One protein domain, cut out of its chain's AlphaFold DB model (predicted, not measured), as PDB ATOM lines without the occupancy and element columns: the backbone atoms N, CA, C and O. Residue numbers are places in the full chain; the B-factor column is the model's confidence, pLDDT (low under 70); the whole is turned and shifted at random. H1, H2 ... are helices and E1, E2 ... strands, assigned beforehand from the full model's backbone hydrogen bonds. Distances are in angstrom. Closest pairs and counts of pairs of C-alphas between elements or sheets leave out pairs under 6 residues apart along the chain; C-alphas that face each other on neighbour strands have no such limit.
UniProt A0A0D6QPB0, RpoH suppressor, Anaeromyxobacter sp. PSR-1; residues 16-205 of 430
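AT A GLANCE: This is residues 16 to 205 of the 430 residues of the protein "RpoH suppressor" of Anaeromyxobacter sp. PSR-1 (UniProt A0A0D6QPB0). A strongly twisted, curled sheet of six strands, E3 E2 E8 E7 E4 E5, has two helices on the same face: H6 near E2 and E3, and the long H5 over E4 and E5 at the other edge. H2 packs on H6, H1 lies away from the sheet beside the small pair E1 and E6, and H7 lies in the turn from E7 to E8. The printed part has 190 residues with seven named helices and eight named strands, in the order H1 E1 H2 H3 E2 E3 E4 H4 H5 E5 H6 E6 E7 H7 E8. The large sheet is antiparallel, E1 and E6 are parallel, and the class is mixed. The whole is compact, with a radius of gyration of the C-alphas of 16.9 A and spans of 52 by 48 by 31 A.

IN THESE COORDINATES: Find C-alpha 16 at (34.848, -4.370, -11.490), where H1, residues 16 to 23, begins. Next come E1, residues 27 to 29, H2, residues 43 to 55 and 18.1 A long, and H3, residues 63 to 67. Read on through E2, residues 75 to 79, E3, residues 84 to 88, E4, residues 97 to 100, and H4, residues 101 to 105. At C-alpha 110, (49.997, -1.952, 14.293), H5 begins and runs 30.5 A to residue 130. Then find E5, residues 145 to 147, H6, residues 156 to 163, E6, residues 168 to 170, E7, residues 173 to 178 and 16.6 A long, and H7, residues 183 to 187. E8, residues 194 to 200, runs 19.0 A to C-alpha 200 at (29.991, 3.221, 9.232).

HOW THE PARTS SIT: Look for N 77 and O 86, 2.9 A, in the hairpin E2 and E3; N 200 and O 78, 2.8 A, between E8 and E2; N 197 and O 175, 2.7 A, between E8 and E7; N 176 and O 98, 2.7 A, between E7 and E4; and N 99 and O 146, 2.8 A, between E4 and E5. H6 is on the sheet, its C-alpha 163 4.9 A from that of Thr 77. H5 is on the same face, with the C-alphas of Gly 120 and Leu 147 closest at 4.6 A. H4 only grazes the sheet with residues 101 to 104 and touches residues 113 to 117 of H5, closest at the C-alphas of Arg 105 and Val 113, 6.3 A. H2 touches H6 at a steep tilt of 45 degrees, opposite ways, with the C-alphas of His 48 and Leu 157 closest at 6.0 A. H3 is close to H6 but not clearly touching, at 6.3 A between the C-alphas of Leu 63 and Val 156. E1 and E6 are parallel, with N 28 and O 168 at 2.7 A; the closest C-alphas of H1 and E1, Ile 21 and Gly 27, are 5.1 A apart. H7 is not on the sheet. In each named helix every O i to N i+4 pair is within hydrogen-bond range.

THE WHOLE: The C-alphas of Gly 38 and Arg 187 are the two farthest apart, 53.6 A. The printed part has no cut; its long links are E1 to H2 and H5 to E5. The mean pLDDT of the printed part is 86.0, and residues 34 to 38, 131 to 143, 165 and 167 are under 70.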
ATOM      1  N   SER A  16      33.508  -4.333 -12.086       75.19
ATOM      2  CA  SER A  16      34.848  -4.370 -11.490       75.19
ATOM      3  C   SER A  16      35.005  -3.343 -10.365       75.19
ATOM      4  O   SER A  16      35.603  -3.655  -9.339       75.19
ATOM      5  N   ALA A  17      34.455  -2.136 -10.532       74.00
ATOM      6  CA  ALA A  17      34.467  -1.107  -9.496       74.00
ATOM      7  C   ALA A  17      33.649  -1.530  -8.266       74.00
ATOM      8  O   ALA A  17      34.094  -1.337  -7.140       74.00
ATOM      9  N   LEU A  18      32.488  -2.161  -8.467       78.38
ATOM     10  CA  LEU A  18      31.683  -2.709  -7.371       78.38
ATOM     11  C   LEU A  18      32.403  -3.844  -6.633       78.38
ATOM     12  O   LEU A  18      32.333  -3.899  -5.408       78.38
ATOM     13  N   GLY A  19      33.121  -4.710  -7.357       76.25
ATOM     14  CA  GLY A  19      33.979  -5.739  -6.764       76.25
ATOM     15  C   GLY A  19      35.082  -5.133  -5.894       76.25
ATOM     16  O   GLY A  19      35.186  -5.464  -4.720       76.25
ATOM     17  N   ALA A  20      35.822  -4.155  -6.426       76.88
ATOM     18  CA  ALA A  20      36.879  -3.466  -5.681       76.88
ATOM     19  C   ALA A  20      36.351  -2.728  -4.435       76.88
ATOM     20  O   ALA A  20      36.989  -2.751  -3.385       76.88
ATOM     21  N   ILE A  21      35.167  -2.109  -4.522       78.88
ATOM     22  CA  ILE A  21      34.497  -1.485  -3.372       78.88
ATOM     23  C   ILE A  21      34.142  -2.543  -2.321       78.88
ATOM     24  O   ILE A  21      34.360  -2.316  -1.133       78.88
ATOM     25  N   ALA A  22      33.613  -3.699  -2.733       78.31
ATOM     26  CA  ALA A  22      33.290  -4.791  -1.817       78.31
ATOM     27  C   ALA A  22      34.540  -5.335  -1.105       78.31
ATOM     28  O   ALA A  22      34.513  -5.514   0.116       78.31
ATOM     29  N   ASP A  23      35.636  -5.516  -1.843       80.31
ATOM     30  CA  ASP A  23      36.917  -5.990  -1.309       80.31
ATOM     31  C   ASP A  23      37.559  -4.972  -0.355       80.31
ATOM     32  O   ASP A  23      38.205  -5.347   0.624       80.31
ATOM     33  N   ASN A  24      37.315  -3.679  -0.571       79.31
ATOM     34  CA  ASN A  24      37.794  -2.592   0.278       79.31
ATOM     35  C   ASN A  24      36.775  -2.179   1.366       79.31
ATOM     36  O   ASN A  24      36.643  -1.009   1.739       79.31
ATOM     37  N   GLY A  25      36.015  -3.147   1.887       78.75
ATOM     38  CA  GLY A  25      35.112  -2.925   3.018       78.75
ATOM     39  C   GLY A  25      33.962  -1.965   2.711       78.75
ATOM     40  O   GLY A  25      33.532  -1.231   3.593       78.75
ATOM     41  N   LEU A  26      33.462  -1.961   1.474       82.75
ATOM     42  CA  LEU A  26      32.385  -1.090   0.982       82.75
ATOM     43  C   LEU A  26      32.774   0.397   0.852       82.75
ATOM     44  O   LEU A  26      31.904   1.267   0.914       82.75
ATOM     45  N   GLY A  27      34.063   0.692   0.646       79.69
ATOM     46  CA  GLY A  27      34.570   2.044   0.373       79.69
ATOM     47  C   GLY A  27      35.501   2.117  -0.843       79.69
ATOM     48  O   GLY A  27      36.003   1.097  -1.306       79.69
ATOM     49  N   VAL A  28      35.779   3.326  -1.343       80.94
ATOM     50  CA  VAL A  28      36.763   3.583  -2.414       80.94
ATOM     51  C   VAL A  28      38.201   3.520  -1.881       80.94
ATOM     52  O   VAL A  28      39.097   3.096  -2.604       80.94
ATOM     53  N   CYS A  29      38.441   3.887  -0.616       81.12
ATOM     54  CA  CYS A  29      39.728   3.678   0.056       81.12
ATOM     55  C   CYS A  29      39.553   3.230   1.518       81.12
ATOM     56  O   CYS A  29      38.509   3.430   2.134       81.12
ATOM     57  N   SER A  30      40.553   2.562   2.094       79.06
ATOM     58  CA  SER A  30      40.526   2.128   3.505       79.06
ATOM     59  C   SER A  30      40.742   3.298   4.483       79.06
ATOM     60  O   SER A  30      40.376   3.215   5.659       79.06
ATOM     61  N   GLY A  31      41.341   4.394   4.002       79.00
ATOM     62  CA  GLY A  31      41.829   5.511   4.819       79.00
ATOM     63  C   GLY A  31      43.157   5.228   5.535       79.00
ATOM     64  O   GLY A  31      43.643   6.086   6.271       79.00
ATOM     65  N   PHE A  32      43.753   4.051   5.318       84.81
ATOM     66  CA  PHE A  32      45.005   3.621   5.933       84.81
ATOM     67  C   PHE A  32      45.931   2.972   4.902       84.81
ATOM     68  O   PHE A  32      45.506   2.168   4.078       84.81
ATOM     69  N   ALA A  33      47.214   3.302   4.981       79.50
ATOM     70  CA  ALA A  33      48.270   2.600   4.273       79.50
ATOM     71  C   ALA A  33      49.496   2.508   5.192       79.50
ATOM     72  O   ALA A  33      49.704   3.416   6.007       79.50
ATOM     73  N   PRO A  34      50.310   1.443   5.075       69.12
ATOM     74  CA  PRO A  34      51.561   1.342   5.810       69.12
ATOM     75  C   PRO A  34      52.499   2.524   5.507       69.12
ATOM     76  O   PRO A  34      52.440   3.092   4.411       69.12
ATOM     77  N   PRO A  35      53.396   2.889   6.440       66.50
ATOM     78  CA  PRO A  35      54.417   3.905   6.193       66.50
ATOM     79  C   PRO A  35      55.283   3.530   4.979       66.50
ATOM     80  O   PRO A  35      55.716   2.385   4.874       66.50
ATOM     81  N   GLY A  36      55.557   4.481   4.076       60.78
ATOM     82  CA  GLY A  36      56.459   4.247   2.934       60.78
ATOM     83  C   GLY A  36      56.110   4.961   1.624       60.78
ATOM     84  O   GLY A  36      56.922   4.960   0.704       60.78
ATOM     85  N   GLY A  37      54.936   5.592   1.518       64.69
ATOM     86  CA  GLY A  37      54.589   6.441   0.372       64.69
ATOM     87  C   GLY A  37      55.180   7.851   0.496       64.69
ATOM     88  O   GLY A  37      55.113   8.450   1.564       64.69
ATOM     89  N   GLY A  38      55.729   8.404  -0.592       61.41
ATOM     90  CA  GLY A  38      56.316   9.757  -0.649       61.41
ATOM     91  C   GLY A  38      55.308  10.920  -0.635       61.41
ATOM     92  O   GLY A  38      55.517  11.906  -1.333       61.41
ATOM     93  N   GLY A  39      54.209  10.804   0.114       74.31
ATOM     94  CA  GLY A  39      53.116  11.782   0.165       74.31
ATOM     95  C   GLY A  39      52.620  12.064   1.590       74.31
ATOM     96  O   GLY A  39      53.184  11.538   2.554       74.31
ATOM     97  N   PRO A  40      51.574  12.897   1.750       77.38
ATOM     98  CA  PRO A  40      50.971  13.150   3.053       77.38
ATOM     99  C   PRO A  40      50.435  11.848   3.678       77.38
ATOM    100  O   PRO A  40      49.990  10.951   2.955       77.38
ATOM    101  N   PRO A  41      50.475  11.724   5.018       84.75
ATOM    102  CA  PRO A  41      50.043  10.511   5.697       84.75
ATOM    103  C   PRO A  41      48.560  10.205   5.417       84.75
ATOM    104  O   PRO A  41      47.739  11.126   5.409       84.75
ATOM    105  N   PRO A  42      48.184   8.922   5.249       88.44
ATOM    106  CA  PRO A  42      46.785   8.505   5.162       88.44
ATOM    107  C   PRO A  42      45.968   8.976   6.369       88.44
ATOM    108  O   PRO A  42      46.507   9.091   7.472       88.44
ATOM    109  N   LEU A  43      44.658   9.166   6.183       87.88
ATOM    110  CA  LEU A  43      43.753   9.725   7.193       87.88
ATOM    111  C   LEU A  43      43.908   9.079   8.577       87.88
ATOM    112  O   LEU A  43      44.077   9.795   9.560       87.88
ATOM    113  N   THR A  44      43.876   7.745   8.678       91.00
ATOM    114  CA  THR A  44      43.972   7.069   9.982       91.00
ATOM    115  C   THR A  44      45.340   7.288  10.641       91.00
ATOM    116  O   THR A  44      45.410   7.490  11.852       91.00
ATOM    117  N   ALA A  45      46.427   7.290   9.865       90.88
ATOM    118  CA  ALA A  45      47.778   7.526  10.382       90.88
ATOM    119  C   ALA A  45      47.965   8.988  10.821       90.88
ATOM    120  O   ALA A  45      48.516   9.258  11.888       90.88
ATOM    121  N   TRP A  46      47.440   9.932  10.036       91.38
ATOM    122  CA  TRP A  46      47.409  11.346  10.392       91.38
ATOM    123  C   TRP A  46      46.591  11.597  11.665       91.38
ATOM    124  O   TRP A  46      47.081  12.252  12.583       91.38
ATOM    125  N   LEU A  47      45.384  11.022  11.767       92.31
ATOM    126  CA  LEU A  47      44.535  11.113  12.961       92.31
ATOM    127  C   LEU A  47      45.239  10.546  14.196       92.31
ATOM    128  O   LEU A  47      45.151  11.137  15.270       92.31
ATOM    129  N   HIS A  48      45.955   9.428  14.050       93.69
ATOM    130  CA  HIS A  48      46.735   8.851  15.140       93.69
ATOM    131  C   HIS A  48      47.783   9.840  15.663       93.69
ATOM    132  O   HIS A  48      47.810  10.136  16.860       93.69
ATOM    133  N   GLY A  49      48.583  10.411  14.757       92.69
ATOM    134  CA  GLY A  49      49.588  11.416  15.095       92.69
ATOM    135  C   GLY A  49      48.982  12.679  15.708       92.69
ATOM    136  O   GLY A  49      49.497  13.178  16.709       92.69
ATOM    137  N   LEU A  50      47.861  13.168  15.166       92.75
ATOM    138  CA  LEU A  50      47.154  14.343  15.677       92.75
ATOM    139  C   LEU A  50      46.671  14.124  17.113       92.75
ATOM    140  O   LEU A  50      46.961  14.942  17.984       92.75
ATOM    141  N   VAL A  51      45.967  13.020  17.374       92.81
ATOM    142  CA  VAL A  51      45.431  12.701  18.706       92.81
ATOM    143  C   VAL A  51      46.559  12.576  19.732       92.81
ATOM    144  O   VAL A  51      46.452  13.123  20.827       92.81
ATOM    145  N   GLN A  52      47.659  11.911  19.373       92.69
ATOM    146  CA  GLN A  52      48.828  11.785  20.245       92.69
ATOM    147  C   GLN A  52      49.513  13.130  20.511       92.69
ATOM    148  O   GLN A  52      49.837  13.437  21.658       92.69
ATOM    149  N   THR A  53      49.660  13.962  19.477       94.81
ATOM    150  CA  THR A  53      50.241  15.308  19.594       94.81
ATOM    151  C   THR A  53      49.402  16.192  20.514       94.81
ATOM    152  O   THR A  53      49.950  16.825  21.413       94.81
ATOM    153  N   LEU A  54      48.075  16.194  20.344       93.19
ATOM    154  CA  LEU A  54      47.152  16.954  21.193       93.19
ATOM    155  C   LEU A  54      47.177  16.483  22.652       93.19
ATOM    156  O   LEU A  54      47.066  17.299  23.561       93.19
ATOM    157  N   ALA A  55      47.337  15.179  22.876       93.12
ATOM    158  CA  ALA A  55      47.448  14.603  24.211       93.12
ATOM    159  C   ALA A  55      48.865  14.698  24.811       93.12
ATOM    160  O   ALA A  55      49.057  14.313  25.962       93.12
ATOM    161  N   GLY A  56      49.859  15.176  24.053       94.38
ATOM    162  CA  GLY A  56      51.248  15.272  24.505       94.38
ATOM    163  C   GLY A  56      51.898  13.917  24.814       94.38
ATOM    164  O   GLY A  56      52.781  13.848  25.665       94.38
ATOM    165  N   THR A  57      51.469  12.838  24.153       93.00
ATOM    166  CA  THR A  57      51.973  11.474  24.390       93.00
ATOM    167  C   THR A  57      52.489  10.828  23.107       93.00
ATOM    168  O   THR A  57      52.108  11.213  22.007       93.00
ATOM    169  N   ARG A  58      53.372   9.834  23.245       90.56
ATOM    170  CA  ARG A  58      53.782   8.931  22.153       90.56
ATOM    171  C   ARG A  58      53.137   7.549  22.256       90.56
ATOM    172  O   ARG A  58      53.308   6.737  21.356       90.56
ATOM    173  N   GLU A  59      52.447   7.280  23.361       94.19
ATOM    174  CA  GLU A  59      51.720   6.038  23.589       94.19
ATOM    175  C   GLU A  59      50.326   6.109  22.967       94.19
ATOM    176  O   GLU A  59      49.699   7.174  22.946       94.19
ATOM    177  N   VAL A  60      49.795   4.950  22.567       96.94
ATOM    178  CA  VAL A  60      48.422   4.835  22.070       96.94
ATOM    179  C   VAL A  60      47.446   5.367  23.120       96.94
ATOM    180  O   VAL A  60      47.256   4.776  24.185       96.94
ATOM    181  N   LEU A  61      46.799   6.491  22.808       97.56
ATOM    182  CA  LEU A  61      45.825   7.118  23.693       97.56
ATOM    183  C   LEU A  61      44.567   6.243  23.813       97.56
ATOM    184  O   LEU A  61      43.911   5.943  22.814       97.56
ATOM    185  N   THR A  62      44.210   5.867  25.042       97.31
ATOM    186  CA  THR A  62      43.031   5.041  25.359       97.31
ATOM    187  C   THR A  62      41.996   5.818  26.167       97.31
ATOM    188  O   THR A  62      42.298   6.874  26.727       97.31
ATOM    189  N   LEU A  63      40.772   5.295  26.268       97.00
ATOM    190  CA  LEU A  63      39.732   5.881  27.119       97.00
ATOM    191  C   LEU A  63      40.160   5.978  28.590       97.00
ATOM    192  O   LEU A  63      39.921   6.998  29.225       97.00
ATOM    193  N   GLY A  64      40.890   4.989  29.105       96.44
ATOM    194  CA  GLY A  64      41.417   5.006  30.467       96.44
ATOM    195  C   GLY A  64      42.407   6.145  30.712       96.44
ATOM    196  O   GLY A  64      42.518   6.636  31.830       96.44
ATOM    197  N   HIS A  65      43.114   6.610  29.674       96.44
ATOM    198  CA  HIS A  65      43.972   7.792  29.792       96.44
ATOM    199  C   HIS A  65      43.128   9.052  29.996       96.44
ATOM    200  O   HIS A  65      43.456   9.865  30.854       96.44
ATOM    201  N   LEU A  66      42.018   9.182  29.263       96.25
ATOM    202  CA  LEU A  66      41.078  10.296  29.400       96.25
ATOM    203  C   LEU A  66      40.381  10.285  30.769       96.25
ATOM    204  O   LEU A  66      40.307  11.319  31.434       96.25
ATOM    205  N   GLU A  67      39.944   9.111  31.228       96.00
ATOM    206  CA  GLU A  67      39.246   8.941  32.507       96.00
ATOM    207  C   GLU A  67      40.092   9.394  33.703       96.00
ATOM    208  O   GLU A  67      39.569  10.039  34.613       96.00
ATOM    209  N   ARG A  68      41.413   9.154  33.681       95.38
ATOM    210  CA  ARG A  68      42.342   9.647  34.720       95.38
ATOM    211  C   ARG A  68      42.379  11.173  34.831       95.38
ATOM    212  O   ARG A  68      42.751  11.692  35.879       95.38
ATOM    213  N   HIS A  69      41.970  11.883  33.783       94.81
ATOM    214  CA  HIS A  69      41.842  13.339  33.757       94.81
ATOM    215  C   HIS A  69      40.387  13.815  33.905       94.81
ATOM    216  O   HIS A  69      40.094  14.983  33.659       94.81
ATOM    217  N   GLY A  70      39.459  12.931  34.292       94.12
ATOM    218  CA  GLY A  70      38.038  13.259  34.424       94.12
ATOM    219  C   GLY A  70      37.337  13.511  33.086       94.12
ATOM    220  O   GLY A  70      36.249  14.086  33.058       94.12
ATOM    221  N   LEU A  71      37.950  13.099  31.972       93.44
ATOM    222  CA  LEU A  71      37.400  13.254  30.634       93.44
ATOM    223  C   LEU A  71      36.685  11.973  30.215       93.44
ATOM    224  O   LEU A  71      37.230  10.876  30.300       93.44
ATOM    225  N   ARG A  72      35.467  12.132  29.701       92.19
ATOM    226  CA  ARG A  72      34.695  11.042  29.108       92.19
ATOM    227  C   ARG A  72      34.461  11.340  27.637       92.19
ATOM    228  O   ARG A  72      33.786  12.315  27.311       92.19
ATOM    229  N   LEU A  73      34.998  10.485  26.775       92.69
ATOM    230  CA  LEU A  73      34.758  10.522  25.339       92.69
ATOM    231  C   LEU A  73      33.716   9.463  24.982       92.69
ATOM    232  O   LEU A  73      33.933   8.277  25.212       92.69
ATOM    233  N   GLU A  74      32.609   9.904  24.396       91.50
ATOM    234  CA  GLU A  74      31.651   9.023  23.733       91.50
ATOM    235  C   GLU A  74      31.528   9.481  22.279       91.50
ATOM    236  O   GLU A  74      31.520  10.684  22.004       91.50
ATOM    237  N   VAL A  75      31.438   8.536  21.350       91.31
ATOM    238  CA  VAL A  75      31.179   8.824  19.933       91.31
ATOM    239  C   VAL A  75      30.035   7.961  19.423       91.31
ATOM    240  O   VAL A  75      29.712   6.925  20.009       91.31
ATOM    241  N   THR A  76      29.444   8.372  18.308       90.44
ATOM    242  CA  THR A  76      28.380   7.626  17.634       90.44
ATOM    243  C   THR A  76      28.945   6.933  16.404       90.44
ATOM    244  O   THR A  76      29.737   7.510  15.667       90.44
ATOM    245  N   THR A  77      28.507   5.711  16.147       92.12
ATOM    246  CA  THR A  77      28.747   4.988  14.894       92.12
ATOM    247  C   THR A  77      27.443   4.339  14.447       92.12
ATOM    248  O   THR A  77      26.561   4.079  15.267       92.12
ATOM    249  N   THR A  78      27.290   4.073  13.156       92.00
ATOM    250  CA  THR A  78      26.069   3.464  12.621       92.00
ATOM    251  C   THR A  78      26.346   2.047  12.167       92.00
ATOM    252  O   THR A  78      27.188   1.830  11.299       92.00
ATOM    253  N   SER A  79      25.599   1.071  12.684       93.25
ATOM    254  CA  SER A  79      25.608  -0.266  12.096       93.25
ATOM    255  C   SER A  79      24.548  -0.346  11.010       93.25
ATOM    256  O   SER A  79      23.351  -0.389  11.304       93.25
ATOM    257  N   VAL A  80      24.982  -0.424   9.754       90.94
ATOM    258  CA  VAL A  80      24.064  -0.623   8.621       90.94
ATOM    259  C   VAL A  80      23.453  -2.027   8.639       90.94
ATOM    260  O   VAL A  80      22.319  -2.204   8.208       90.94
ATOM    261  N   THR A  81      24.152  -3.005   9.228       93.00
ATOM    262  CA  THR A  81      23.636  -4.369   9.431       93.00
ATOM    263  C   THR A  81      22.489  -4.410  10.439       93.00
ATOM    264  O   THR A  81      21.500  -5.092  10.199       93.00
ATOM    265  N   HIS A  82      22.588  -3.671  11.550       91.88
ATOM    266  CA  HIS A  82      21.511  -3.597  12.551       91.88
ATOM    267  C   HIS A  82      20.492  -2.488  12.265       91.88
ATOM    268  O   HIS A  82      19.525  -2.353  13.011       91.88
ATOM    269  N   GLN A  83      20.729  -1.668  11.233       91.25
ATOM    270  CA  GLN A  83      19.913  -0.505  10.874       91.25
ATOM    271  C   GLN A  83      19.700   0.461  12.051       91.25
ATOM    272  O   GLN A  83      18.615   1.013  12.235       91.25
ATOM    273  N   ARG A  84      20.738   0.649  12.879       89.75
ATOM    274  CA  ARG A  84      20.672   1.537  14.044       89.75
ATOM    275  C   ARG A  84      22.019   2.179  14.400       89.75
ATOM    276  O   ARG A  84      23.071   1.581  14.138       89.75
ATOM    277  N   PRO A  85      21.990   3.346  15.061       90.62
ATOM    278  CA  PRO A  85      23.160   3.899  15.728       90.62
ATOM    279  C   PRO A  85      23.588   3.057  16.941       90.62
ATOM    280  O   PRO A  85      22.783   2.358  17.561       90.62
ATOM    281  N   PHE A  86      24.870   3.156  17.272       91.62
ATOM    282  CA  PHE A  86      25.512   2.652  18.479       91.62
ATOM    283  C   PHE A  86      26.387   3.746  19.080       91.62
ATOM    284  O   PHE A  86      27.006   4.527  18.351       91.62
ATOM    285  N   ARG A  87      26.496   3.756  20.408       91.62
ATOM    286  CA  ARG A  87      27.507   4.545  21.112       91.62
ATOM    287  C   ARG A  87      28.761   3.729  21.385       91.62
ATOM    288  O   ARG A  87      28.684   2.543  21.697       91.62
ATOM    289  N   LEU A  88      29.913   4.381  21.265       92.69
ATOM    290  CA  LEU A  88      31.210   3.848  21.664       92.69
ATOM    291  C   LEU A  88      31.753   4.671  22.843       92.69
ATOM    292  O   LEU A  88      31.752   5.900  22.745       92.69
ATOM    293  N   PRO A  89      32.239   4.027  23.922       94.25
ATOM    294  CA  PRO A  89      32.253   2.574  24.144       94.25
ATOM    295  C   PRO A  89      30.838   1.966  24.241       94.25
ATOM    296  O   PRO A  89      29.891   2.637  24.647       94.25
ATOM    297  N   LEU A  90      30.702   0.696  23.838       92.38
ATOM    298  CA  LEU A  90      29.414  -0.013  23.812       92.38
ATOM    299  C   LEU A  90      28.851  -0.212  25.224       92.38
ATOM    300  O   LEU A  90      29.587  -0.536  26.160       92.38
ATOM    301  N   HIS A  91      27.532  -0.116  25.369       89.06
ATOM    302  CA  HIS A  91      26.851  -0.355  26.637       89.06
ATOM    303  C   HIS A  91      26.894  -1.849  27.025       89.06
ATOM    304  O   HIS A  91      26.948  -2.719  26.150       89.06
ATOM    305  N   PRO A  92      26.822  -2.208  28.325       85.44
ATOM    306  CA  PRO A  92      26.672  -3.602  28.751       85.44
ATOM    307  C   PRO A  92      25.522  -4.352  28.061       85.44
ATOM    308  O   PRO A  92      25.711  -5.506  27.678       85.44
ATOM    309  N   ASP A  93      24.397  -3.668  27.833       85.81
ATOM    310  CA  ASP A  93      23.198  -4.226  27.185       85.81
ATOM    311  C   ASP A  93      23.306  -4.351  25.655       85.81
ATOM    312  O   ASP A  93      22.457  -4.988  25.032       85.81
ATOM    313  N   ASP A  94      24.325  -3.754  25.028       90.38
ATOM    314  CA  ASP A  94      24.525  -3.895  23.585       90.38
ATOM    315  C   ASP A  94      25.004  -5.316  23.226       90.38
ATOM    316  O   ASP A  94      25.631  -5.997  24.052       90.38
ATOM    317  N   PRO A  95      24.782  -5.778  21.979       90.06
ATOM    318  CA  PRO A  95      25.330  -7.036  21.487       90.06
ATOM    319  C   PRO A  95      26.851  -7.106  21.637       90.06
ATOM    320  O   PRO A  95      27.571  -6.117  21.469       90.06
ATOM    321  N   VAL A  96      27.353  -8.289  21.989       89.88
ATOM    322  CA  VAL A  96      28.795  -8.551  22.068       89.88
ATOM    323  C   VAL A  96      29.353  -8.649  20.657       89.88
ATOM    324  O   VAL A  96      28.847  -9.423  19.844       89.88
ATOM    325  N   PHE A  97      30.394  -7.863  20.401       93.88
ATOM    326  CA  PHE A  97      31.091  -7.826  19.128       93.88
ATOM    327  C   PHE A  97      32.531  -8.300  19.280       93.88
ATOM    328  O   PHE A  97      33.147  -8.164  20.336       93.88
ATOM    329  N   PHE A  98      33.056  -8.825  18.188       94.12
ATOM    330  CA  PHE A  98      34.424  -9.275  18.017       94.12
ATOM    331  C   PHE A  98      34.999  -8.617  16.768       94.12
ATOM    332  O   PHE A  98      34.255  -8.149  15.907       94.12
ATOM    333  N   PHE A  99      36.312  -8.607  16.635       94.94
ATOM    334  CA  PHE A  99      36.988  -8.186  15.420       94.94
ATOM    335  C   PHE A  99      38.022  -9.227  15.010       94.94
ATOM    336  O   PHE A  99      38.557  -9.938  15.862       94.94
ATOM    337  N   ARG A 100      38.312  -9.324  13.709       94.00
ATOM    338  CA  ARG A 100      39.465 -10.092  13.235       94.00
ATOM    339  C   ARG A 100      40.688  -9.196  13.224       94.00
ATOM    340  O   ARG A 100      40.665  -8.119  12.631       94.00
ATOM    341  N   GLU A 101      41.770  -9.669  13.830       93.94
ATOM    342  CA  GLU A 101      43.016  -8.906  13.922       93.94
ATOM    343  C   GLU A 101      43.532  -8.484  12.536       93.94
ATOM    344  O   GLU A 101      43.854  -7.317  12.329       93.94
ATOM    345  N   ALA A 102      43.519  -9.398  11.561       92.06
ATOM    346  CA  ALA A 102      43.954  -9.120  10.193       92.06
ATOM    347  C   ALA A 102      43.117  -8.025   9.500       92.06
ATOM    348  O   ALA A 102      43.679  -7.175   8.814       92.06
ATOM    349  N   GLU A 103      41.793  -8.005   9.714       92.62
ATOM    350  CA  GLU A 103      40.910  -6.958   9.171       92.62
ATOM    351  C   GLU A 103      41.251  -5.593   9.792       92.62
ATOM    352  O   GLU A 103      41.288  -4.581   9.099       92.62
ATOM    353  N   PHE A 104      41.569  -5.558  11.089       94.31
ATOM    354  CA  PHE A 104      41.913  -4.319  11.788       94.31
ATOM    355  C   PHE A 104      43.323  -3.818  11.463       94.31
ATOM    356  O   PHE A 104      43.513  -2.610  11.343       94.31
ATOM    357  N   ARG A 105      44.301  -4.705  11.237       93.81
ATOM    358  CA  ARG A 105      45.645  -4.306  10.769       93.81
ATOM    359  C   ARG A 105      45.623  -3.668   9.376       93.81
ATOM    360  O   ARG A 105      46.530  -2.912   9.048       93.81
ATOM    361  N   ALA A 106      44.585  -3.918   8.576       90.88
ATOM    362  CA  ALA A 106      44.370  -3.232   7.300       90.88
ATOM    363  C   ALA A 106      43.738  -1.830   7.449       90.88
ATOM    364  O   ALA A 106      43.695  -1.071   6.482       90.88
ATOM    365  N   LEU A 107      43.244  -1.478   8.641       91.38
ATOM    366  CA  LEU A 107      42.527  -0.225   8.909       91.38
ATOM    367  C   LEU A 107      43.265   0.708   9.874       91.38
ATOM    368  O   LEU A 107      42.996   1.911   9.864       91.38
ATOM    369  N   PHE A 108      44.165   0.174  10.703       94.38
ATOM    370  CA  PHE A 108      44.787   0.875  11.825       94.38
ATOM    371  C   PHE A 108      46.297   0.600  11.932       94.38
ATOM    372  O   PHE A 108      46.748  -0.477  11.537       94.38
ATOM    373  N   PRO A 109      47.072   1.526  12.538       95.12
ATOM    374  CA  PRO A 109      48.466   1.282  12.910       95.12
ATOM    375  C   PRO A 109      48.629   0.034  13.786       95.12
ATOM    376  O   PRO A 109      47.756  -0.279  14.602       95.12
ATOM    377  N   ALA A 110      49.755  -0.667  13.636       95.31
ATOM    378  CA  ALA A 110      49.997  -1.952  14.293       95.31
ATOM    379  C   ALA A 110      49.916  -1.843  15.822       95.31
ATOM    380  O   ALA A 110      49.212  -2.628  16.449       95.31
ATOM    381  N   GLU A 111      50.526  -0.809  16.394       95.88
ATOM    382  CA  GLU A 111      50.537  -0.509  17.822       95.88
ATOM    383  C   GLU A 111      49.129  -0.277  18.395       95.88
ATOM    384  O   GLU A 111      48.837  -0.644  19.535       95.88
ATOM    385  N   VAL A 112      48.219   0.286  17.592       97.31
ATOM    386  CA  VAL A 112      46.821   0.498  17.983       97.31
ATOM    387  C   VAL A 112      46.077  -0.832  18.017       97.31
ATOM    388  O   VAL A 112      45.323  -1.084  18.958       97.31
ATOM    389  N   VAL A 113      46.301  -1.692  17.017       97.25
ATOM    390  CA  VAL A 113      45.701  -3.032  16.976       97.25
ATOM    391  C   VAL A 113      46.241  -3.901  18.107       97.25
ATOM    392  O   VAL A 113      45.451  -4.564  18.769       97.25
ATOM    393  N   ASP A 114      47.540  -3.846  18.395       97.31
ATOM    394  CA  ASP A 114      48.159  -4.605  19.487       97.31
ATOM    395  C   ASP A 114      47.520  -4.249  20.838       97.31
ATOM    396  O   ASP A 114      47.103  -5.137  21.588       97.31
ATOM    397  N   ARG A 115      47.329  -2.949  21.116       97.31
ATOM    398  CA  ARG A 115      46.620  -2.496  22.327       97.31
ATOM    399  C   ARG A 115      45.147  -2.888  22.341       97.31
ATOM    400  O   ARG A 115      44.630  -3.241  23.400       97.31
ATOM    401  N   LEU A 116      44.469  -2.855  21.194       97.00
ATOM    402  CA  LEU A 116      43.079  -3.301  21.088       97.00
ATOM    403  C   LEU A 116      42.947  -4.805  21.379       97.00
ATOM    404  O   LEU A 116      42.021  -5.213  22.081       97.00
ATOM    405  N   VAL A 117      43.883  -5.618  20.879       96.38
ATOM    406  CA  VAL A 117      43.931  -7.066  21.120       96.38
ATOM    407  C   VAL A 117      44.177  -7.367  22.594       96.38
ATOM    408  O   VAL A 117      43.473  -8.194  23.176       96.38
ATOM    409  N   GLU A 118      45.136  -6.682  23.217       96.06
ATOM    410  CA  GLU A 118      45.413  -6.816  24.649       96.06
ATOM    411  C   GLU A 118      44.180  -6.474  25.495       96.06
ATOM    412  O   GLU A 118      43.778  -7.265  26.352       96.06
ATOM    413  N   ALA A 119      43.530  -5.343  25.206       96.06
ATOM    414  CA  ALA A 119      42.319  -4.917  25.900       96.06
ATOM    415  C   ALA A 119      41.165  -5.921  25.724       96.06
ATOM    416  O   ALA A 119      40.485  -6.254  26.696       96.06
ATOM    417  N   GLY A 120      40.970  -6.440  24.507       94.19
ATOM    418  CA  GLY A 120      39.956  -7.453  24.214       94.19
ATOM    419  C   GLY A 120      40.175  -8.754  24.989       94.19
ATOM    420  O   GLY A 120      39.248  -9.264  25.619       94.19
ATOM    421  N   ARG A 121      41.413  -9.264  25.009       92.25
ATOM    422  CA  ARG A 121      41.783 -10.485  25.748       92.25
ATOM    423  C   ARG A 121      41.654 -10.313  27.262       92.25
ATOM    424  O   ARG A 121      41.201 -11.232  27.943       92.25
ATOM    425  N   ALA A 122      42.023  -9.145  27.792       92.06
ATOM    426  CA  ALA A 122      41.878  -8.838  29.212       92.06
ATOM    427  C   ALA A 122      40.400  -8.817  29.642       92.06
ATOM    428  O   ALA A 122      40.033  -9.464  30.625       92.06
ATOM    429  N   GLU A 123      39.531  -8.143  28.878       89.94
ATOM    430  CA  GLU A 123      38.091  -8.105  29.162       89.94
ATOM    431  C   GLU A 123      37.444  -9.496  29.026       89.94
ATOM    432  O   GLU A 123      36.591  -9.884  29.831       89.94
ATOM    433  N   GLU A 124      37.868 -10.289  28.041       86.81
ATOM    434  CA  GLU A 124      37.441 -11.681  27.884       86.81
ATOM    435  C   GLU A 124      37.809 -12.538  29.107       86.81
ATOM    436  O   GLU A 124      36.956 -13.270  29.625       86.81
ATOM    437  N   ALA A 125      39.046 -12.435  29.602       85.88
ATOM    438  CA  ALA A 125      39.494 -13.154  30.791       85.88
ATOM    439  C   ALA A 125      38.669 -12.770  32.035       85.88
ATOM    440  O   ALA A 125      38.204 -13.646  32.769       85.88
ATOM    441  N   GLU A 126      38.396 -11.477  32.228       85.44
ATOM    442  CA  GLU A 126      37.571 -10.978  33.334       85.44
ATOM    443  C   GLU A 126      36.118 -11.487  33.251       85.44
ATOM    444  O   GLU A 126      35.504 -11.863  34.255       85.44
ATOM    445  N   ARG A 127      35.534 -11.531  32.046       80.69
ATOM    446  CA  ARG A 127      34.184 -12.082  31.817       80.69
ATOM    447  C   ARG A 127      34.117 -13.577  32.133       80.69
ATOM    448  O   ARG A 127      33.136 -14.031  32.731       80.69
ATOM    449  N   ARG A 128      35.148 -14.343  31.767       77.44
ATOM    450  CA  ARG A 128      35.247 -15.777  32.092       77.44
ATOM    451  C   ARG A 128      35.335 -16.008  33.601       77.44
ATOM    452  O   ARG A 128      34.606 -16.855  34.112       77.44
ATOM    453  N   ALA A 129      36.138 -15.211  34.308       80.75
ATOM    454  CA  ALA A 129      36.271 -15.294  35.764       80.75
ATOM    455  C   ALA A 129      34.947 -14.998  36.496       80.75
ATOM    456  O   ALA A 129      34.563 -15.732  37.403       80.75
ATOM    457  N   ARG A 130      34.197 -13.974  36.064       77.25
ATOM    458  CA  ARG A 130      32.916 -13.581  36.692       77.25
ATOM    459  C   ARG A 130      31.765 -14.565  36.482       77.25
ATOM    460  O   ARG A 130      30.795 -14.532  37.231       77.25
ATOM    461  N   THR A 131      31.825 -15.401  35.448       64.31
ATOM    462  CA  THR A 131      30.713 -16.291  35.067       64.31
ATOM    463  C   THR A 131      30.875 -17.731  35.558       64.31
ATOM    464  O   THR A 131      30.098 -18.588  35.131       64.31
ATOM    465  N   ASP A 132      31.861 -18.011  36.424       56.81
ATOM    466  CA  ASP A 132      32.230 -19.366  36.883       56.81
ATOM    467  C   ASP A 132      32.390 -20.354  35.703       56.81
ATOM    468  O   ASP A 132      32.004 -21.518  35.758       56.81
ATOM    469  N   GLY A 133      32.825 -19.838  34.541       53.06
ATOM    470  CA  GLY A 133      32.902 -20.576  33.274       53.06
ATOM    471  C   GLY A 133      31.567 -21.087  32.698       53.06
ATOM    472  O   GLY A 133      31.569 -21.755  31.663       53.06
ATOM    473  N   ARG A 134      30.419 -20.797  33.328       47.84
ATOM    474  CA  ARG A 134      29.142 -21.499  33.097       47.84
ATOM    475  C   ARG A 134      28.147 -20.796  32.175       47.84
ATOM    476  O   ARG A 134      27.195 -21.450  31.751       47.84
ATOM    477  N   ARG A 135      28.301 -19.500  31.862       50.22
ATOM    478  CA  ARG A 135      27.232 -18.739  31.169       50.22
ATOM    479  C   ARG A 135      27.571 -18.026  29.863       50.22
ATOM    480  O   ARG A 135      26.631 -17.661  29.166       50.22
ATOM    481  N   VAL A 136      28.834 -17.902  29.457       44.47
ATOM    482  CA  VAL A 136      29.173 -17.433  28.100       44.47
ATOM    483  C   VAL A 136      30.448 -18.134  27.633       44.47
ATOM    484  O   VAL A 136      31.551 -17.709  27.965       44.47
ATOM    485  N   ARG A 137      30.313 -19.212  26.853       53.00
ATOM    486  CA  ARG A 137      31.412 -19.636  25.980       53.00
ATOM    487  C   ARG A 137      31.373 -18.705  24.775       53.00
ATOM    488  O   ARG A 137      30.430 -18.734  23.991       53.00
ATOM    489  N   LEU A 138      32.358 -17.814  24.694       55.88
ATOM    490  CA  LEU A 138      32.653 -17.113  23.448       55.88
ATOM    491  C   LEU A 138      32.945 -18.196  22.392       55.88
ATOM    492  O   LEU A 138      33.469 -19.247  22.775       55.88
ATOM    493  N   PRO A 139      32.570 -18.006  21.118       55.91
ATOM    494  CA  PRO A 139      32.689 -19.043  20.096       55.91
ATOM    495  C   PRO A 139      34.106 -19.625  20.087       55.91
ATOM    496  O   PRO A 139      35.066 -18.937  19.755       55.91
ATOM    497  N   ALA A 140      34.247 -20.884  20.500       52.41
ATOM    498  CA  ALA A 140      35.540 -21.505  20.787       52.41
ATOM    499  C   ALA A 140      36.370 -21.837  19.526       52.41
ATOM    500  O   ALA A 140      37.392 -22.511  19.628       52.41
ATOM    501  N   HIS A 141      35.936 -21.407  18.335       52.28
ATOM    502  CA  HIS A 141      36.351 -22.012  17.066       52.28
ATOM    503  C   HIS A 141      36.954 -21.055  16.029       52.28
ATOM    504  O   HIS A 141      37.244 -21.496  14.921       52.28
ATOM    505  N   GLU A 142      37.231 -19.792  16.368       65.75
ATOM    506  CA  GLU A 142      38.027 -18.914  15.495       65.75
ATOM    507  C   GLU A 142      39.115 -18.180  16.305       65.75
ATOM    508  O   GLU A 142      38.850 -17.121  16.869       65.75
ATOM    509  N   PRO A 143      40.356 -18.708  16.388       65.44
ATOM    510  CA  PRO A 143      41.443 -18.065  17.143       65.44
ATOM    511  C   PRO A 143      41.843 -16.682  16.596       65.44
ATOM    512  O   PRO A 143      42.575 -15.948  17.252       65.44
ATOM    513  N   SER A 144      41.371 -16.326  15.398       81.38
ATOM    514  CA  SER A 144      41.571 -15.027  14.751       81.38
ATOM    515  C   SER A 144      40.638 -13.923  15.264       81.38
ATOM    516  O   SER A 144      40.890 -12.748  14.980       81.38
ATOM    517  N   LEU A 145      39.561 -14.276  15.976       88.06
ATOM    518  CA  LEU A 145      38.591 -13.327  16.516       88.06
ATOM    519  C   LEU A 145      38.964 -12.917  17.939       88.06
ATOM    520  O   LEU A 145      39.175 -13.751  18.816       88.06
ATOM    521  N   VAL A 146      38.973 -11.610  18.175       92.06
ATOM    522  CA  VAL A 146      39.237 -11.010  19.482       92.06
ATOM    523  C   VAL A 146      38.018 -10.208  19.916       92.06
ATOM    524  O   VAL A 146      37.371  -9.556  19.096       92.06
ATOM    525  N   LEU A 147      37.673 -10.272  21.204       92.56
ATOM    526  CA  LEU A 147      36.581  -9.484  21.773       92.56
ATOM    527  C   LEU A 147      36.823  -7.993  21.505       92.56
ATOM    528  O   LEU A 147      37.895  -7.479  21.817       92.56
ATOM    529  N   PHE A 148      35.830  -7.291  20.957       95.56
ATOM    530  CA  PHE A 148      35.902  -5.842  20.818       95.56
ATOM    531  C   PHE A 148      35.690  -5.206  22.201       95.56
ATOM    532  O   PHE A 148      34.592  -5.338  22.761       95.56
ATOM    533  N   PRO A 149      36.717  -4.564  22.785       94.12
ATOM    534  CA  PRO A 149      36.658  -4.112  24.164       94.12
ATOM    535  C   PRO A 149      35.656  -2.968  24.331       94.12
ATOM    536  O   PRO A 149      35.495  -2.106  23.467       94.12
ATOM    537  N   ARG A 150      34.993  -2.950  25.485       90.94
ATOM    538  CA  ARG A 150      34.049  -1.906  25.910       90.94
ATOM    539  C   ARG A 150      34.600  -1.046  27.046       90.94
ATOM    540  O   ARG A 150      33.945  -0.102  27.473       90.94
ATOM    541  N   GLY A 151      35.763  -1.416  27.570       88.25
ATOM    542  CA  GLY A 151      36.369  -0.803  28.743       88.25
ATOM    543  C   GLY A 151      37.407   0.291  28.449       88.25
ATOM    544  O   GLY A 151      37.610   0.692  27.298       88.25
ATOM    545  N   PRO A 152      38.133   0.726  29.493       93.56
ATOM    546  CA  PRO A 152      39.123   1.805  29.415       93.56
ATOM    547  C   PRO A 152      40.294   1.507  28.468       93.56
ATOM    548  O   PRO A 152      40.976   2.427  28.028       93.56
ATOM    549  N   GLY A 153      40.535   0.241  28.115       94.44
ATOM    550  CA  GLY A 153      41.580  -0.144  27.162       94.44
ATOM    551  C   GLY A 153      41.288   0.223  25.702       94.44
ATOM    552  O   GLY A 153      42.178   0.085  24.867       94.44
ATOM    553  N   LEU A 154      40.076   0.686  25.373       96.62
ATOM    554  CA  LEU A 154      39.687   1.006  24.000       96.62
ATOM    555  C   LEU A 154      40.466   2.241  23.473       96.62
ATOM    556  O   LEU A 154      40.397   3.311  24.089       96.62
ATOM    557  N   PRO A 155      41.209   2.139  22.350       97.38
ATOM    558  CA  PRO A 155      41.966   3.260  21.791       97.38
ATOM    559  C   PRO A 155      41.077   4.367  21.210       97.38
ATOM    560  O   PRO A 155      40.165   4.095  20.428       97.38
ATOM    561  N   VAL A 156      41.409   5.630  21.491       96.56
ATOM    562  CA  VAL A 156      40.681   6.819  21.003       96.56
ATOM    563  C   VAL A 156      40.618   6.863  19.473       96.56
ATOM    564  O   VAL A 156      39.588   7.227  18.906       96.56
ATOM    565  N   LEU A 157      41.686   6.433  18.791       95.94
ATOM    566  CA  LEU A 157      41.722   6.374  17.329       95.94
ATOM    567  C   LEU A 157      40.643   5.448  16.749       95.94
ATOM    568  O   LEU A 157      40.059   5.769  15.716       95.94
ATOM    569  N   VAL A 158      40.367   4.317  17.407       95.56
ATOM    570  CA  VAL A 158      39.354   3.357  16.948       95.56
ATOM    571  C   VAL A 158      37.970   3.995  17.013       95.56
ATOM    572  O   VAL A 158      37.239   3.944  16.026       95.56
ATOM    573  N   LEU A 159      37.645   4.689  18.114       94.44
ATOM    574  CA  LEU A 159      36.404   5.463  18.231       94.44
ATOM    575  C   LEU A 159      36.300   6.499  17.108       94.44
ATOM    576  O   LEU A 159      35.301   6.537  16.392       94.44
ATOM    577  N   ALA A 160      37.345   7.312  16.928       92.38
ATOM    578  CA  ALA A 160      37.359   8.367  15.922       92.38
ATOM    579  C   ALA A 160      37.149   7.807  14.505       92.38
ATOM    580  O   ALA A 160      36.284   8.292  13.783       92.38
ATOM    581  N   ARG A 161      37.865   6.742  14.118       91.62
ATOM    582  CA  ARG A 161      37.747   6.121  12.787       91.62
ATOM    583  C   ARG A 161      36.383   5.472  12.550       91.62
ATOM    584  O   ARG A 161      35.880   5.533  11.429       91.62
ATOM    585  N   MET A 162      35.790   4.862  13.578       91.69
ATOM    586  CA  MET A 162      34.440   4.290  13.497       91.69
ATOM    587  C   MET A 162      33.352   5.368  13.433       91.69
ATOM    588  O   MET A 162      32.302   5.135  12.839       91.69
ATOM    589  N   SER A 163      33.606   6.547  14.008       89.25
ATOM    590  CA  SER A 163      32.710   7.702  13.923       89.25
ATOM    591  C   SER A 163      32.869   8.498  12.622       89.25
ATOM    592  O   SER A 163      31.896   9.120  12.215       89.25
ATOM    593  N   LEU A 164      34.056   8.476  11.996       81.06
ATOM    594  CA  LEU A 164      34.443   9.210  10.775       81.06
ATOM    595  C   LEU A 164      34.527   8.274   9.559       81.06
ATOM    596  O   LEU A 164      35.595   8.063   8.987       81.06
ATOM    597  N   SER A 165      33.417   7.659   9.173       63.62
ATOM    598  CA  SER A 165      33.377   6.682   8.079       63.62
ATOM    599  C   SER A 165      32.479   7.166   6.949       63.62
ATOM    600  O   SER A 165      31.439   6.560   6.716       63.62
ATOM    601  N   PHE A 166      32.890   8.224   6.237       72.25
ATOM    602  CA  PHE A 166      32.208   8.746   5.043       72.25
ATOM    603  C   PHE A 166      31.738   7.602   4.129       72.25
ATOM    604  O   PHE A 166      32.587   6.974   3.484       72.25
ATOM    605  N   PRO A 167      30.422   7.308   4.066       69.31
ATOM    606  CA  PRO A 167      29.931   6.129   3.367       69.31
ATOM    607  C   PRO A 167      30.390   6.130   1.914       69.31
ATOM    608  O   PRO A 167      30.371   7.175   1.264       69.31
ATOM    609  N   LEU A 168      30.799   4.962   1.417       73.38
ATOM    610  CA  LEU A 168      31.387   4.749   0.089       73.38
ATOM    611  C   LEU A 168      32.769   5.377  -0.123       73.38
ATOM    612  O   LEU A 168      33.522   4.836  -0.917       73.38
ATOM    613  N   LEU A 169      33.154   6.457   0.559       79.12
ATOM    614  CA  LEU A 169      34.510   7.001   0.450       79.12
ATOM    615  C   LEU A 169      35.496   6.162   1.268       79.12
ATOM    616  O   LEU A 169      36.464   5.636   0.723       79.12
ATOM    617  N   LEU A 170      35.221   6.016   2.565       82.75
ATOM    618  CA  LEU A 170      36.028   5.236   3.496       82.75
ATOM    619  C   LEU A 170      35.396   3.865   3.721       82.75
ATOM    620  O   LEU A 170      34.187   3.758   3.927       82.75
ATOM    621  N   GLY A 171      36.227   2.824   3.739       85.19
ATOM    622  CA  GLY A 171      35.794   1.473   4.081       85.19
ATOM    623  C   GLY A 171      35.096   1.439   5.446       85.19
ATOM    624  O   GLY A 171      35.569   2.047   6.417       85.19
ATOM    625  N   ALA A 172      33.970   0.734   5.509       89.44
ATOM    626  CA  ALA A 172      33.266   0.421   6.740       89.44
ATOM    627  C   ALA A 172      34.136  -0.472   7.639       89.44
ATOM    628  O   ALA A 172      34.930  -1.285   7.164       89.44
ATOM    629  N   VAL A 173      33.970  -0.340   8.953       92.88
ATOM    630  CA  VAL A 173      34.703  -1.134   9.942       92.88
ATOM    631  C   VAL A 173      33.928  -2.433  10.207       92.88
ATOM    632  O   VAL A 173      32.782  -2.372  10.665       92.88
ATOM    633  N   PRO A 174      34.500  -3.616   9.910       94.31
ATOM    634  CA  PRO A 174      33.822  -4.883  10.133       94.31
ATOM    635  C   PRO A 174      33.967  -5.318  11.593       94.31
ATOM    636  O   PRO A 174      35.069  -5.555  12.077       94.31
ATOM    637  N   LEU A 175      32.848  -5.488  12.288       95.25
ATOM    638  CA  LEU A 175      32.798  -6.261  13.528       95.25
ATOM    639  C   LEU A 175      32.057  -7.574  13.274       95.25
ATOM    640  O   LEU A 175      31.389  -7.734  12.260       95.25
ATOM    641  N   HIS A 176      32.153  -8.523  14.193       93.81
ATOM    642  CA  HIS A 176      31.494  -9.825  14.121       93.81
ATOM    643  C   HIS A 176      30.627 -10.008  15.354       93.81
ATOM    644  O   HIS A 176      31.085  -9.785  16.471       93.81
ATOM    645  N   GLY A 177      29.367 -10.377  15.166       92.06
ATOM    646  CA  GLY A 177      28.400 -10.536  16.250       92.06
ATOM    647  C   GLY A 177      27.476 -11.718  16.004       92.06
ATOM    648  O   GLY A 177      27.478 -12.313  14.928       92.06
ATOM    649  N   VAL A 178      26.682 -12.071  17.012       89.81
ATOM    650  CA  VAL A 178      25.737 -13.189  16.913       89.81
ATOM    651  C   VAL A 178      24.346 -12.676  16.568       89.81
ATOM    652  O   VAL A 178      23.740 -11.935  17.341       89.81
ATOM    653  N   ASP A 179      23.799 -13.148  15.449       91.56
ATOM    654  CA  ASP A 179      22.383 -12.978  15.132       91.56
ATOM    655  C   ASP A 179      21.542 -14.029  15.877       91.56
ATOM    656  O   ASP A 179      21.399 -15.180  15.448       91.56
ATOM    657  N   TRP A 180      20.978 -13.634  17.021       89.19
ATOM    658  CA  TRP A 180      20.114 -14.490  17.840       89.19
ATOM    659  C   TRP A 180      18.719 -14.718  17.243       89.19
ATOM    660  O   TRP A 180      17.970 -15.560  17.749       89.19
ATOM    661  N   THR A 181      18.351 -14.026  16.160       89.94
ATOM    662  CA  THR A 181      17.085 -14.279  15.455       89.94
ATOM    663  C   THR A 181      17.145 -15.566  14.627       89.94
ATOM    664  O   THR A 181      16.111 -16.180  14.348       89.94
ATOM    665  N   ARG A 182      18.351 -16.058  14.301       89.69
ATOM    666  CA  ARG A 182      18.527 -17.296  13.535       89.69
ATOM    667  C   ARG A 182      18.293 -18.539  14.377       89.69
ATOM    668  O   ARG A 182      18.941 -18.762  15.400       89.69
ATOM    669  N   ARG A 183      17.469 -19.448  13.844       91.50
ATOM    670  CA  ARG A 183      17.186 -20.767  14.444       91.50
ATOM    671  C   ARG A 183      18.455 -21.557  14.780       91.50
ATOM    672  O   ARG A 183      18.484 -22.245  15.794       91.50
ATOM    673  N   ARG A 184      19.509 -21.464  13.957       87.31
ATOM    674  CA  ARG A 184      20.788 -22.155  14.210       87.31
ATOM    675  C   ARG A 184      21.465 -21.671  15.495       87.31
ATOM    676  O   ARG A 184      21.825 -22.502  16.318       87.31
ATOM    677  N   ASN A 185      21.519 -20.357  15.714       87.88
ATOM    678  CA  ASN A 185      22.126 -19.747  16.897       87.88
ATOM    679  C   ASN A 185      21.245 -19.955  18.136       87.88
ATOM    680  O   ASN A 185      21.748 -20.158  19.236       87.88
ATOM    681  N   GLN A 186      19.921 -20.017  17.958       86.38
ATOM    682  CA  GLN A 186      18.989 -20.400  19.025       86.38
ATOM    683  C   GLN A 186      19.153 -21.863  19.462       86.38
ATOM    684  O   GLN A 186      18.991 -22.156  20.645       86.38
ATOM    685  N   ARG A 187      19.470 -22.775  18.531       86.06
ATOM    686  CA  ARG A 187      19.725 -24.201  18.809       86.06
ATOM    687  C   ARG A 187      21.132 -24.444  19.363       86.06
ATOM    688  O   ARG A 187      21.291 -25.247  20.274       86.06
ATOM    689  N   ARG A 188      22.141 -23.741  18.843       80.69
ATOM    690  CA  ARG A 188      23.557 -23.843  19.236       80.69
ATOM    691  C   ARG A 188      23.983 -22.670  20.122       80.69
ATOM    692  O   ARG A 188      24.975 -22.010  19.852       80.69
ATOM    693  N   ARG A 189      23.251 -22.401  21.210       76.44
ATOM    694  CA  ARG A 189      23.555 -21.258  22.103       76.44
ATOM    695  C   ARG A 189      24.954 -21.292  22.720       76.44
ATOM    696  O   ARG A 189      25.484 -20.236  23.041       76.44
ATOM    697  N   ALA A 190      25.520 -22.483  22.916       75.12
ATOM    698  CA  ALA A 190      26.861 -22.648  23.477       75.12
ATOM    699  C   ALA A 190      27.982 -22.325  22.472       75.12
ATOM    700  O   ALA A 190      29.088 -22.003  22.893       75.12
ATOM    701  N   GLU A 191      27.691 -22.407  21.171       77.06
ATOM    702  CA  GLU A 191      28.637 -22.222  20.065       77.06
ATOM    703  C   GLU A 191      27.912 -21.526  18.898       77.06
ATOM    704  O   GLU A 191      27.612 -22.153  17.877       77.06
ATOM    705  N   PRO A 192      27.529 -20.248  19.065       83.69
ATOM    706  CA  PRO A 192      26.826 -19.531  18.017       83.69
ATOM    707  C   PRO A 192      27.769 -19.195  16.858       83.69
ATOM    708  O   PRO A 192      28.950 -18.903  17.058       83.69
ATOM    709  N   GLU A 193      27.224 -19.168  15.647       85.81
ATOM    710  CA  GLU A 193      27.930 -18.656  14.475       85.81
ATOM    711  C   GLU A 193      27.941 -17.125  14.518       85.81
ATOM    712  O   GLU A 193      26.883 -16.497  14.678       85.81
ATOM    713  N   LEU A 194      29.127 -16.529  14.358       88.31
ATOM    714  CA  LEU A 194      29.251 -15.087  14.194       88.31
ATOM    715  C   LEU A 194      29.079 -14.691  12.735       88.31
ATOM    716  O   LEU A 194      29.491 -15.395  11.813       88.31
ATOM    717  N   GLU A 195      28.519 -13.509  12.545       90.38
ATOM    718  CA  GLU A 195      28.344 -12.892  11.243       90.38
ATOM    719  C   GLU A 195      28.903 -11.479  11.258       90.38
ATOM    720  O   GLU A 195      28.893 -10.791  12.284       90.38
ATOM    721  N   ARG A 196      29.384 -11.046  10.092       93.12
ATOM    722  CA  ARG A 196      29.935  -9.710   9.919       93.12
ATOM    723  C   ARG A 196      28.820  -8.669  10.031       93.12
ATOM    724  O   ARG A 196      27.841  -8.701   9.288       93.12
ATOM    725  N   ALA A 197      29.012  -7.721  10.934       94.12
ATOM    726  CA  ALA A 197      28.249  -6.499  11.074       94.12
ATOM    727  C   ALA A 197      29.088  -5.316  10.577       94.12
ATOM    728  O   ALA A 197      30.217  -5.101  11.018       94.12
ATOM    729  N   TRP A 198      28.524  -4.537   9.660       92.94
ATOM    730  CA  TRP A 198      29.187  -3.385   9.062       92.94
ATOM    731  C   TRP A 198      28.887  -2.121   9.860       92.94
ATOM    732  O   TRP A 198      27.716  -1.768  10.043       92.94
ATOM    733  N   PHE A 199      29.943  -1.454  10.320       93.31
ATOM    734  CA  PHE A 199      29.880  -0.174  11.018       93.31
ATOM    735  C   PHE A 199      30.421   0.946  10.126       93.31
ATOM    736  O   PHE A 199      31.463   0.803   9.493       93.31
ATOM    737  N   SER A 200      29.695   2.054  10.062       89.00
ATOM    738  CA  SER A 200      29.991   3.221   9.232       89.00
ATOM    739  C   SER A 200      29.690   4.510  10.013       89.00
ATOM    740  O   SER A 200      29.527   4.465  11.235       89.00
ATOM    741  N   ASP A 201      29.667   5.658   9.330       83.44
ATOM    742  CA  ASP A 201      29.693   6.989   9.945       83.44
ATOM    743  C   ASP A 201      28.600   7.177  11.003       83.44
ATOM    744  O   ASP A 201      27.451   6.754  10.818       83.44
ATOM    745  N   GLY A 202      28.930   7.859  12.100       76.25
ATOM    746  CA  GLY A 202      27.931   8.241  13.102       76.25
ATOM    747  C   GLY A 202      26.849   9.164  12.531       76.25
ATOM    748  O   GLY A 202      25.672   9.023  12.871       76.25
ATOM    749  N   GLY A 203      27.233  10.026  11.587       77.44
ATOM    750  CA  GLY A 203      26.381  10.985  10.892       77.44
ATOM    751  C   GLY A 203      25.335  10.371   9.961       77.44
ATOM    752  O   GLY A 203      24.433  11.077   9.517       77.44
ATOM    753  N   ILE A 204      25.374   9.056   9.694       79.50
ATOM    754  CA  ILE A 204      24.296   8.387   8.939       79.50
ATOM    755  C   ILE A 204      22.971   8.456   9.706       79.50
ATOM    756  O   ILE A 204      21.921   8.646   9.094       79.50
ATOM    757  N   CYS A 205      23.005   8.262  11.028       77.25
ATOM    758  CA  CYS A 205      21.800   8.232  11.858       77.25
ATOM    759  C   CYS A 205      21.575   9.508  12.679       77.25
ATOM    760  O   CYS A 205      20.435   9.756  13.070       77.25
TER     761      CYS A 205